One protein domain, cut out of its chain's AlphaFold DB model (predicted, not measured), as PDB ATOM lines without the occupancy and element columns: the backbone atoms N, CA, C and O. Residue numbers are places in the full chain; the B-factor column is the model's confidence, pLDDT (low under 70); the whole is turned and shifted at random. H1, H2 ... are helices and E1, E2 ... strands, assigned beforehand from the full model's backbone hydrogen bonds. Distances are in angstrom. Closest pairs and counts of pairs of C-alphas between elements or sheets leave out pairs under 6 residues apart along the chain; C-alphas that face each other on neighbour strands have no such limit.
ATOM      1  N   ILE A   2     -47.820  -0.938 -45.530       88.06
ATOM      2  CA  ILE A   2     -48.489  -0.002 -44.630       88.06
ATOM      3  C   ILE A   2     -48.436  -0.666 -43.270       88.06
ATOM      4  O   ILE A   2     -48.863  -1.811 -43.133       88.06
ATOM      5  N   SER A   3     -47.819   0.037 -42.334       90.31
ATOM      6  CA  SER A   3     -47.719  -0.342 -40.936       90.31
ATOM      7  C   SER A   3     -48.293   0.818 -40.144       90.31
ATOM      8  O   SER A   3     -47.831   1.949 -40.289       90.31
ATOM      9  N   GLU A   4     -49.339   0.537 -39.379       90.00
ATOM     10  CA  GLU A   4     -49.954   1.497 -38.473       90.00
ATOM     11  C   GLU A   4     -49.351   1.301 -37.085       90.00
ATOM     12  O   GLU A   4     -49.089   0.175 -36.661       90.00
ATOM     13  N   HIS A   5     -49.113   2.405 -36.392       88.50
ATOM     14  CA  HIS A   5     -48.493   2.417 -35.076       88.50
ATOM     15  C   HIS A   5     -49.332   3.297 -34.156       88.50
ATOM     16  O   HIS A   5     -49.821   4.344 -34.584       88.50
ATOM     17  N   ALA A   6     -49.497   2.888 -32.896       84.44
ATOM     18  CA  ALA A   6     -50.026   3.796 -31.889       84.44
ATOM     19  C   ALA A   6     -49.019   4.932 -31.648       84.44
ATOM     20  O   ALA A   6     -47.820   4.766 -31.880       84.44
ATOM     21  N   HIS A   7     -49.484   6.065 -31.120       77.75
ATOM     22  CA  HIS A   7     -48.624   7.224 -30.845       77.75
ATOM     23  C   HIS A   7     -47.382   6.894 -29.997       77.75
ATOM     24  O   HIS A   7     -46.340   7.513 -30.170       77.75
ATOM     25  N   ALA A   8     -47.472   5.904 -29.104       81.94
ATOM     26  CA  ALA A   8     -46.354   5.483 -28.259       81.94
ATOM     27  C   ALA A   8     -45.327   4.579 -28.974       81.94
ATOM     28  O   ALA A   8     -44.204   4.447 -28.490       81.94
ATOM     29  N   ASP A   9     -45.689   3.966 -30.105       83.94
ATOM     30  CA  ASP A   9     -44.895   2.914 -30.756       83.94
ATOM     31  C   ASP A   9     -44.009   3.443 -31.891       83.94
ATOM     32  O   ASP A   9     -43.014   2.811 -32.252       83.94
ATOM     33  N   LEU A  10     -44.364   4.597 -32.468       84.06
ATOM     34  CA  LEU A  10     -43.595   5.255 -33.520       84.06
ATOM     35  C   LEU A  10     -43.206   6.665 -33.084       84.06
ATOM     36  O   LEU A  10     -43.958   7.622 -33.245       84.06
ATOM     37  N   LEU A  11     -41.990   6.785 -32.556       84.75
ATOM     38  CA  LEU A  11     -41.429   8.062 -32.137       84.75
ATOM     39  C   LEU A  11     -40.700   8.722 -33.310       84.75
ATOM     40  O   LEU A  11     -39.614   8.297 -33.707       84.75
ATOM     41  N   ILE A  12     -41.305   9.776 -33.853       88.44
ATOM     42  CA  ILE A  12     -40.666  10.693 -34.797       88.44
ATOM     43  C   ILE A  12     -40.342  11.960 -34.015       88.44
ATOM     44  O   ILE A  12     -41.241  12.596 -33.474       88.44
ATOM     45  N   ASP A  13     -39.059  12.316 -33.931       88.50
ATOM     46  CA  ASP A  13     -38.648  13.528 -33.225       88.50
ATOM     47  C   ASP A  13     -39.330  14.765 -33.857       88.50
ATOM     48  O   ASP A  13     -39.179  14.988 -35.070       88.50
ATOM     49  N   PRO A  14     -40.072  15.568 -33.063       89.75
ATOM     50  CA  PRO A  14     -40.862  16.685 -33.577       89.75
ATOM     51  C   PRO A  14     -40.042  17.806 -34.210       89.75
ATOM     52  O   PRO A  14     -40.604  18.632 -34.910       89.75
ATOM     53  N   THR A  15     -38.732  17.870 -33.965       92.00
ATOM     54  CA  THR A  15     -37.871  18.996 -34.363       92.00
ATOM     55  C   THR A  15     -36.629  18.571 -35.142       92.00
ATOM     56  O   THR A  15     -35.772  19.400 -35.470       92.00
ATOM     57  N   TYR A  16     -36.508  17.285 -35.471       89.31
ATOM     58  CA  TYR A  16     -35.332  16.751 -36.139       89.31
ATOM     59  C   TYR A  16     -35.068  17.468 -37.463       89.31
ATOM     60  O   TYR A  16     -35.949  17.579 -38.325       89.31
ATOM     61  N   PHE A  17     -33.823  17.926 -37.617       90.75
ATOM     62  CA  PHE A  17     -33.352  18.750 -38.733       90.75
ATOM     63  C   PHE A  17     -34.009  20.145 -38.824       90.75
ATOM     64  O   PHE A  17     -34.033  20.750 -39.892       90.75
ATOM     65  N   GLY A  18     -34.536  20.669 -37.711       91.44
ATOM     66  CA  GLY A  18     -35.177  21.988 -37.656       91.44
ATOM     67  C   GLY A  18     -36.542  22.042 -38.347       91.44
ATOM     68  O   GLY A  18     -36.995  23.123 -38.715       91.44
ATOM     69  N   ILE A  19     -37.177  20.887 -38.563       92.00
ATOM     70  CA  ILE A  19     -38.507  20.763 -39.167       92.00
ATOM     71  C   ILE A  19     -39.488  20.414 -38.053       92.00
ATOM     72  O   ILE A  19     -39.313  19.377 -37.419       92.00
ATOM     73  N   ASP A  20     -40.496  21.265 -37.855       94.12
ATOM     74  CA  ASP A  20     -41.555  21.085 -36.859       94.12
ATOM     75  C   ASP A  20     -42.614  20.093 -37.357       94.12
ATOM     76  O   ASP A  20     -43.296  20.365 -38.345       94.12
ATOM     77  N   ARG A  21     -42.733  18.939 -36.698       91.62
ATOM     78  CA  ARG A  21     -43.646  17.849 -37.068       91.62
ATOM     79  C   ARG A  21     -44.742  17.667 -36.036       91.62
ATOM     80  O   ARG A  21     -44.500  17.728 -34.834       91.62
ATOM     81  N   SER A  22     -45.944  17.388 -36.524       90.94
ATOM     82  CA  SER A  22     -47.063  16.985 -35.683       90.94
ATOM     83  C   SER A  22     -46.997  15.504 -35.309       90.94
ATOM     84  O   SER A  22     -46.237  14.714 -35.872       90.94
ATOM     85  N   GLU A  23     -47.879  15.109 -34.394       87.69
ATOM     86  CA  GLU A  23     -48.091  13.709 -34.024       87.69
ATOM     87  C   GLU A  23     -48.640  12.847 -35.179       87.69
ATOM     88  O   GLU A  23     -48.624  11.623 -35.088       87.69
ATOM     89  N   GLY A  24     -49.118  13.467 -36.266       87.56
ATOM     90  CA  GLY A  24     -49.608  12.795 -37.474       87.56
ATOM     91  C   GLY A  24     -48.531  12.540 -38.532       87.56
ATOM     92  O   GLY A  24     -48.867  12.255 -39.685       87.56
ATOM     93  N   ALA A  25     -47.250  12.687 -38.185       91.69
ATOM     94  CA  ALA A  25     -46.152  12.481 -39.116       91.69
ATOM     95  C   ALA A  25     -46.054  11.026 -39.605       91.69
ATOM     96  O   ALA A  25     -46.254  10.071 -38.856       91.69
ATOM     97  N   ILE A  26     -45.699  10.859 -40.882       93.19
ATOM     98  CA  ILE A  26     -45.537   9.551 -41.523       93.19
ATOM     99  C   ILE A  26     -44.139   9.389 -42.109       93.19
ATOM    100  O   ILE A  26     -43.500  10.345 -42.554       93.19
ATOM    101  N   ILE A  27     -43.700   8.133 -42.188       93.38
ATOM    102  CA  ILE A  27     -42.482   7.744 -42.894       93.38
ATOM    103  C   ILE A  27     -42.864   6.918 -44.121       93.38
ATOM    104  O   ILE A  27     -43.493   5.866 -44.019       93.38
ATOM    105  N   ILE A  28     -42.436   7.376 -45.292       95.00
ATOM    106  CA  ILE A  28     -42.610   6.681 -46.563       95.00
ATOM    107  C   ILE A  28     -41.266   6.090 -46.974       95.00
ATOM    108  O   ILE A  28     -40.337   6.811 -47.339       95.00
ATOM    109  N   GLN A  29     -41.172   4.763 -46.953       94.88
ATOM    110  CA  GLN A  29     -40.010   4.046 -47.463       94.88
ATOM    111  C   GLN A  29     -40.306   3.458 -48.841       94.88
ATOM    112  O   GLN A  29     -41.283   2.729 -49.026       94.88
ATOM    113  N   VAL A  30     -39.443   3.765 -49.807       93.25
ATOM    114  CA  VAL A  30     -39.542   3.250 -51.174       93.25
ATOM    115  C   VAL A  30     -38.291   2.446 -51.488       93.25
ATOM    116  O   VAL A  30     -37.191   2.994 -51.535       93.25
ATOM    117  N   MET A  31     -38.473   1.151 -51.734       92.00
ATOM    118  CA  MET A  31     -37.436   0.281 -52.275       92.00
ATOM    119  C   MET A  31     -37.504   0.339 -53.792       92.00
ATOM    120  O   MET A  31     -38.555   0.083 -54.384       92.00
ATOM    121  N   LEU A  32     -36.391   0.675 -54.427       90.31
ATOM    122  CA  LEU A  32     -36.308   0.785 -55.875       90.31
ATOM    123  C   LEU A  32     -35.000   0.204 -56.389       90.31
ATOM    124  O   LEU A  32     -34.011   0.103 -55.668       90.31
ATOM    125  N   ASN A  33     -34.993  -0.151 -57.668       88.69
ATOM    126  CA  ASN A  33     -33.765  -0.550 -58.329       88.69
ATOM    127  C   ASN A  33     -32.767   0.604 -58.348       88.69
ATOM    128  O   ASN A  33     -33.124   1.735 -58.698       88.69
ATOM    129  N   GLU A  34     -31.510   0.293 -58.046       84.56
ATOM    130  CA  GLU A  34     -30.415   1.216 -58.264       84.56
ATOM    131  C   GLU A  34     -30.436   1.647 -59.728       84.56
ATOM    132  O   GLU A  34     -30.621   0.865 -60.671       84.56
ATOM    133  N   SER A  35     -30.316   2.947 -59.924       71.62
ATOM    134  CA  SER A  35     -30.310   3.518 -61.251       71.62
ATOM    135  C   SER A  35     -29.258   4.601 -61.297       71.62
ATOM    136  O   SER A  35     -28.963   5.262 -60.306       71.62
ATOM    137  N   ARG A  36     -28.730   4.865 -62.491       68.81
ATOM    138  CA  ARG A  36     -27.875   6.035 -62.751       68.81
ATOM    139  C   ARG A  36     -28.693   7.341 -62.718       68.81
ATOM    140  O   ARG A  36     -28.345   8.306 -63.398       68.81
ATOM    141  N   ALA A  37     -29.837   7.359 -62.024       67.00
ATOM    142  CA  ALA A  37     -30.710   8.512 -61.947       67.00
ATOM    143  C   ALA A  37     -29.964   9.675 -61.298       67.00
ATOM    144  O   ALA A  37     -29.375   9.562 -60.227       67.00
ATOM    145  N   ARG A  38     -30.005  10.817 -61.984       76.94
ATOM    146  CA  ARG A  38     -29.436  12.067 -61.489       76.94
ATOM    147  C   ARG A  38     -30.192  12.488 -60.231       76.94
ATOM    148  O   ARG A  38     -31.412  12.331 -60.176       76.94
ATOM    149  N   VAL A  39     -29.474  13.084 -59.281       87.69
ATOM    150  CA  VAL A  39     -30.015  13.648 -58.030       87.69
ATOM    151  C   VAL A  39     -31.282  14.484 -58.273       87.69
ATOM    152  O   VAL A  39     -32.241  14.389 -57.516       87.69
ATOM    153  N   GLU A  40     -31.343  15.208 -59.391       89.12
ATOM    154  CA  GLU A  40     -32.506  16.014 -59.785       89.12
ATOM    155  C   GLU A  40     -33.810  15.220 -59.935       89.12
ATOM    156  O   GLU A  40     -34.867  15.697 -59.532       89.12
ATOM    157  N   LYS A  41     -33.767  13.977 -60.428       90.88
ATOM    158  CA  LYS A  41     -34.981  13.146 -60.508       90.88
ATOM    159  C   LYS A  41     -35.496  12.760 -59.122       90.88
ATOM    160  O   LYS A  41     -36.706  12.732 -58.923       90.88
ATOM    161  N   LYS A  42     -34.593  12.497 -58.170       91.88
ATOM    162  CA  LYS A  42     -34.963  12.196 -56.778       91.88
ATOM    163  C   LYS A  42     -35.594  13.426 -56.115       91.88
ATOM    164  O   LYS A  42     -36.655  13.305 -55.517       91.88
ATOM    165  N   LYS A  43     -35.017  14.618 -56.318       94.44
ATOM    166  CA  LYS A  43     -35.592  15.890 -55.839       94.44
ATOM    167  C   LYS A  43     -36.999  16.139 -56.388       94.44
ATOM    168  O   LYS A  43     -37.906  16.453 -55.620       94.44
ATOM    169  N   LEU A  44     -37.189  15.962 -57.698       95.44
ATOM    170  CA  LEU A  44     -38.502  16.108 -58.333       95.44
ATOM    171  C   LEU A  44     -39.515  15.099 -57.783       95.44
ATOM    172  O   LEU A  44     -40.657  15.472 -57.531       95.44
ATOM    173  N   PHE A  45     -39.093  13.853 -57.553       94.38
ATOM    174  CA  PHE A  45     -39.938  12.833 -56.933       94.38
ATOM    175  C   PHE A  45     -40.375  13.231 -55.518       94.38
ATOM    176  O   PHE A  45     -41.569  13.189 -55.230       94.38
ATOM    177  N   PHE A  46     -39.445  13.669 -54.660       95.94
ATOM    178  CA  PHE A  46     -39.775  14.107 -53.301       95.94
ATOM    179  C   PHE A  46     -40.791  15.248 -53.303       95.94
ATOM    180  O   PHE A  46     -41.802  15.169 -52.610       95.94
ATOM    181  N   LYS A  47     -40.560  16.271 -54.135       97.00
ATOM    182  CA  LYS A  47     -41.477  17.407 -54.255       97.00
ATOM    183  C   LYS A  47     -42.864  16.958 -54.721       97.00
ATOM    184  O   LYS A  47     -43.850  17.293 -54.074       97.00
ATOM    185  N   ALA A  48     -42.936  16.175 -55.798       97.31
ATOM    186  CA  ALA A  48     -44.204  15.719 -56.363       97.31
ATOM    187  C   ALA A  48     -45.007  14.841 -55.388       97.31
ATOM    188  O   ALA A  48     -46.231  14.940 -55.344       97.31
ATOM    189  N   LEU A  49     -44.329  13.999 -54.599       96.62
ATOM    190  CA  LEU A  49     -44.990  13.157 -53.605       96.62
ATOM    191  C   LEU A  49     -45.622  14.001 -52.492       96.62
ATOM    192  O   LEU A  49     -46.798  13.824 -52.184       96.62
ATOM    193  N   VAL A  50     -44.855  14.934 -51.926       97.75
ATOM    194  CA  VAL A  50     -45.332  15.812 -50.848       97.75
ATOM    195  C   VAL A  50     -46.425  16.763 -51.349       97.75
ATOM    196  O   VAL A  50     -47.423  16.946 -50.657       97.75
ATOM    197  N   ASP A  51     -46.283  17.317 -52.559       97.50
ATOM    198  CA  ASP A  51     -47.327  18.124 -53.209       97.50
ATOM    199  C   ASP A  51     -48.638  17.334 -53.326       97.50
ATOM    200  O   ASP A  51     -49.680  17.798 -52.873       97.50
ATOM    201  N   GLY A  52     -48.580  16.111 -53.864       97.56
ATOM    202  CA  GLY A  52     -49.769  15.286 -54.061       97.56
ATOM    203  C   GLY A  52     -50.465  14.881 -52.757       97.56
ATOM    204  O   GLY A  52     -51.694  14.817 -52.723       97.56
ATOM    205  N   LEU A  53     -49.706  14.623 -51.685       96.56
ATOM    206  CA  LEU A  53     -50.269  14.331 -50.360       96.56
ATOM    207  C   LEU A  53     -50.952  15.559 -49.760       96.56
ATOM    208  O   LEU A  53     -52.068  15.458 -49.254       96.56
ATOM    209  N   HIS A  54     -50.310  16.719 -49.865       96.75
ATOM    210  CA  HIS A  54     -50.873  17.968 -49.378       96.75
ATOM    211  C   HIS A  54     -52.164  18.337 -50.122       96.75
ATOM    212  O   HIS A  54     -53.184  18.600 -49.494       96.75
ATOM    213  N   GLU A  55     -52.151  18.286 -51.455       97.12
ATOM    214  CA  GLU A  55     -53.298  18.672 -52.287       97.12
ATOM    215  C   GLU A  55     -54.509  17.747 -52.109       97.12
ATOM    216  O   GLU A  55     -55.646  18.211 -52.140       97.12
ATOM    217  N   ARG A  56     -54.286  16.437 -51.945       96.88
ATOM    218  CA  ARG A  56     -55.378  15.447 -51.910       96.88
ATOM    219  C   ARG A  56     -55.881  15.138 -50.508       96.88
ATOM    220  O   ARG A  56     -57.051  14.800 -50.363       96.88
ATOM    221  N   LEU A  57     -55.001  15.189 -49.507       95.00
ATOM    222  CA  LEU A  57     -55.303  14.770 -48.135       95.00
ATOM    223  C   LEU A  57     -55.189  15.918 -47.123       95.00
ATOM    224  O   LEU A  57     -55.481  15.711 -45.952       95.00
ATOM    225  N   GLY A  58     -54.753  17.112 -47.542       94.62
ATOM    226  CA  GLY A  58     -54.544  18.251 -46.642       94.62
ATOM    227  C   GLY A  58     -53.376  18.061 -45.673       94.62
ATOM    228  O   GLY A  58     -53.250  18.806 -44.706       94.62
ATOM    229  N   MET A  59     -52.524  17.060 -45.908       94.50
ATOM    230  CA  MET A  59     -51.428  16.732 -45.006       94.50
ATOM    231  C   MET A  59     -50.378  17.847 -45.000       94.50
ATOM    232  O   MET A  59     -50.034  18.401 -46.049       94.50
ATOM    233  N   ARG A  60     -49.849  18.175 -43.820       96.00
ATOM    234  CA  ARG A  60     -48.729  19.112 -43.694       96.00
ATOM    235  C   ARG A  60     -47.502  18.547 -44.407       96.00
ATOM    236  O   ARG A  60     -47.256  17.343 -44.402       96.00
ATOM    237  N   ARG A  61     -46.726  19.416 -45.045       95.94
ATOM    238  CA  ARG A  61     -45.591  18.999 -45.885       95.94
ATOM    239  C   ARG A  61     -44.420  18.533 -45.024       95.94
ATOM    240  O   ARG A  61     -43.730  17.581 -45.369       95.94
ATOM    241  N   GLU A  62     -44.244  19.204 -43.896       95.69
ATOM    242  CA  GLU A  62     -43.299  18.927 -42.820       95.69
ATOM    243  C   GLU A  62     -43.498  17.547 -42.165       95.69
ATOM    244  O   GLU A  62     -42.519  16.915 -41.762       95.69
ATOM    245  N   ASP A  63     -44.732  17.031 -42.168       95.25
ATOM    246  CA  ASP A  63     -45.115  15.750 -41.557       95.25
ATOM    247  C   ASP A  63     -44.767  14.529 -42.424       95.25
ATOM    248  O   ASP A  63     -45.012  13.390 -42.030       95.25
ATOM    249  N   VAL A  64     -44.181  14.728 -43.609       95.06
ATOM    250  CA  VAL A  64     -43.832  13.641 -44.532       95.06
ATOM    251  C   VAL A  64     -42.319  13.425 -44.552       95.06
ATOM    252  O   VAL A  64     -41.566  14.199 -45.145       95.06
ATOM    253  N   ALA A  65     -41.860  12.322 -43.961       93.94
ATOM    254  CA  ALA A  65     -40.478  11.862 -44.074       93.94
ATOM    255  C   ALA A  65     -40.358  10.790 -45.170       93.94
ATOM    256  O   ALA A  65     -41.140   9.843 -45.206       93.94
ATOM    257  N   ILE A  66     -39.376  10.907 -46.072       95.00
ATOM    258  CA  ILE A  66     -39.210   9.980 -47.206       95.00
ATOM    259  C   ILE A  66     -37.814   9.357 -47.180       95.00
ATOM    260  O   ILE A  66     -36.814  10.070 -47.119       95.00
ATOM    261  N   ASN A  67     -37.745   8.031 -47.296       93.94
ATOM    262  CA  ASN A  67     -36.502   7.272 -47.407       93.94
ATOM    263  C   ASN A  67     -36.488   6.436 -48.699       93.94
ATOM    264  O   ASN A  67     -37.389   5.629 -48.934       93.94
ATOM    265  N   LEU A  68     -35.459   6.616 -49.531       93.00
ATOM    266  CA  LEU A  68     -35.251   5.832 -50.751       93.00
ATOM    267  C   LEU A  68     -34.168   4.782 -50.512       93.00
ATOM    268  O   LEU A  68     -33.010   5.129 -50.288       93.00
ATOM    269  N   VAL A  69     -34.536   3.509 -50.624       92.38
ATOM    270  CA  VAL A  69     -33.614   2.377 -50.500       92.38
ATOM    271  C   VAL A  69     -33.350   1.814 -51.892       92.38
ATOM    272  O   VAL A  69     -34.221   1.195 -52.504       92.38
ATOM    273  N   GLU A  70     -32.149   2.057 -52.408       90.31
ATOM    274  CA  GLU A  70     -31.722   1.536 -53.705       90.31
ATOM    275  C   GLU A  70     -31.127   0.137 -53.548       90.31
ATOM    276  O   GLU A  70     -30.258  -0.093 -52.708       90.31
ATOM    277  N   VAL A  71     -31.602  -0.801 -54.364       91.38
ATOM    278  CA  VAL A  71     -31.140  -2.191 -54.370       91.38
ATOM    279  C   VAL A  71     -30.750  -2.620 -55.775       91.38
ATOM    280  O   VAL A  71     -31.310  -2.147 -56.765       91.38
ATOM    281  N   LYS A  72     -29.799  -3.546 -55.882       89.31
ATOM    282  CA  LYS A  72     -29.433  -4.108 -57.178       89.31
ATOM    283  C   LYS A  72     -30.583  -4.910 -57.777       89.31
ATOM    284  O   LYS A  72     -31.406  -5.481 -57.061       89.31
ATOM    285  N   LYS A  73     -30.626  -4.965 -59.105       88.31
ATOM    286  CA  LYS A  73     -31.708  -5.617 -59.850       88.31
ATOM    287  C   LYS A  73     -31.802  -7.109 -59.540       88.31
ATOM    288  O   LYS A  73     -32.896  -7.635 -59.378       88.31
ATOM    289  N   GLU A  74     -30.664  -7.771 -59.413       87.94
ATOM    290  CA  GLU A  74     -30.555  -9.196 -59.115       87.94
ATOM    291  C   GLU A  74     -31.102  -9.596 -57.738       87.94
ATOM    292  O   GLU A  74     -31.388 -10.769 -57.522       87.94
ATOM    293  N   ASN A  75     -31.315  -8.637 -56.831       90.06
ATOM    294  CA  ASN A  75     -31.829  -8.910 -55.489       90.06
ATOM    295  C   ASN A  75     -33.353  -9.109 -55.450       90.06
ATOM    296  O   ASN A  75     -33.910  -9.360 -54.382       90.06
ATOM    297  N   TRP A  76     -34.044  -8.974 -56.584       89.56
ATOM    298  CA  TRP A  76     -35.491  -9.149 -56.651       89.56
ATOM    299  C   TRP A  76     -35.872 -10.543 -57.123       89.56
ATOM    300  O   TRP A  76     -35.535 -10.942 -58.238       89.56
ATOM    301  N   SER A  77     -36.695 -11.210 -56.315       90.75
ATOM    302  CA  SER A  77     -37.594 -12.261 -56.779       90.75
ATOM    303  C   SER A  77     -39.028 -11.783 -56.615       90.75
ATOM    304  O   SER A  77     -39.488 -11.513 -55.507       90.75
ATOM    305  N   LEU A  78     -39.732 -11.640 -57.734       90.62
ATOM    306  CA  LEU A  78     -41.127 -11.197 -57.765       90.62
ATOM    307  C   LEU A  78     -42.113 -12.360 -57.570       90.62
ATOM    308  O   LEU A  78     -43.320 -12.143 -57.517       90.62
ATOM    309  N   GLY A  79     -41.604 -13.589 -57.477       90.50
ATOM    310  CA  GLY A  79     -42.399 -14.805 -57.369       90.50
ATOM    311  C   GLY A  79     -41.652 -16.022 -57.905       90.50
ATOM    312  O   GLY A  79     -40.608 -15.892 -58.548       90.50
ATOM    313  N   ASN A  80     -42.198 -17.206 -57.625       93.31
ATOM    314  CA  ASN A  80     -41.708 -18.513 -58.090       93.31
ATOM    315  C   ASN A  80     -40.247 -18.845 -57.731       93.31
ATOM    316  O   ASN A  80     -39.696 -19.806 -58.253       93.31
ATOM    317  N   GLY A  81     -39.612 -18.068 -56.846       91.25
ATOM    318  CA  GLY A  81     -38.196 -18.231 -56.510       91.25
ATOM    319  C   GLY A  81     -37.239 -17.844 -57.643       91.25
ATOM    320  O   GLY A  81     -36.058 -18.167 -57.580       91.25
ATOM    321  N   GLU A  82     -37.722 -17.153 -58.676       89.19
ATOM    322  CA  GLU A  82     -36.902 -16.729 -59.811       89.19
ATOM    323  C   GLU A  82     -36.418 -15.295 -59.620       89.19
ATOM    324  O   GLU A  82     -37.171 -14.450 -59.138       89.19
ATOM    325  N   ALA A  83     -35.182 -15.006 -60.030       89.81
ATOM    326  CA  ALA A  83     -34.638 -13.654 -60.062       89.81
ATOM    327  C   ALA A  83     -34.888 -13.028 -61.443       89.81
ATOM    328  O   ALA A  83     -34.021 -13.049 -62.316       89.81
ATOM    329  N   GLN A  84     -36.085 -12.481 -61.668       87.94
ATOM    330  CA  GLN A  84     -36.539 -12.068 -63.007       87.94
ATOM    331  C   GLN A  84     -35.652 -10.998 -63.649       87.94
ATOM    332  O   GLN A  84     -35.520 -10.958 -64.868       87.94
ATOM    333  N   TYR A  85     -35.038 -10.123 -62.852       84.75
ATOM    334  CA  TYR A  85     -34.127  -9.123 -63.400       84.75
ATOM    335  C   TYR A  85     -32.691  -9.635 -63.596       84.75
ATOM    336  O   TYR A  85     -31.944  -9.006 -64.346       84.75
ATOM    337  N   ALA A  86     -32.302 -10.739 -62.947       82.56
ATOM    338  CA  ALA A  86     -30.996 -11.383 -63.133       82.56
ATOM    339  C   ALA A  86     -31.018 -12.371 -64.306       82.56
ATOM    340  O   ALA A  86     -30.053 -12.476 -65.067       82.56
ATOM    341  N   ASN A  87     -32.146 -13.061 -64.471       64.12
ATOM    342  CA  ASN A  87     -32.395 -14.008 -65.540       64.12
ATOM    343  C   ASN A  87     -32.619 -13.204 -66.827       64.12
ATOM    344  O   ASN A  87     -33.718 -12.745 -67.119       64.12
TER     345      ASN A  87
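AT A GLANCE: This is residues 2 to 87 of the 158 residues of an uncharacterized protein of Massilia eurypsychrophila (UniProt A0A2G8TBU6). Look first for a narrow ribbon of two parallel strands, E1 and E2, side by side, with the single helix H1 slanting over one face, mostly by E2. Unnamed residues 2 to 25 loop about the end where the strands begin, and residues 72 to 87 form a tail beyond the other end. The printed part has 86 residues, with two named strands and one named helix in the order E1, H1, E2; the class is mixed, helices and strands, with only 35 residues in named elements. The whole is loose, with a radius of gyration of the C-alphas of 16.3 A and spans of 46 by 32 by 26 A.

IN THESE COORDINATES: Find C-alpha 26 at (-45.537, 9.551, -41.523); from there E1, residues 26 to 33, runs 22.9 A. E2, residues 64 to 71, runs 22.6 A and ends at C-alpha 71, (-31.140, -2.191, -54.370). H1, residues 39 to 57, starts at C-alpha 39, (-30.015, 13.648, -58.030), and runs 27.2 A.

HOW THE PARTS SIT: E1 and E2 are parallel neighbours, their directions 21 degrees apart. Look at N 28 and O 65, 2.8 A apart, and N 67 and O 28, 2.9 A apart, both within hydrogen-bond range. E1, H1 and E2 make a strand-helix-strand unit, two parallel neighbour strands with a helix between them along the chain, and its crossover is right-handed. The closest C-alphas of H1 and E2 are those of Val 50 and Val 64, 6.8 A apart. In H1 every O i to N i+4 pair is within hydrogen-bond range.

THE WHOLE: The two C-alphas farthest apart, those of Asp 20 and Asn 87, are 46.2 A apart. The printed part has no cut. The link E1 to H1 is tight and the link H1 to E2 short. Residues 36 to 41, of which 39 to 41 belong to H1, stand free. Mean pLDDT of the printed part is 90.1; residues 36, 37 and 87 are under 70.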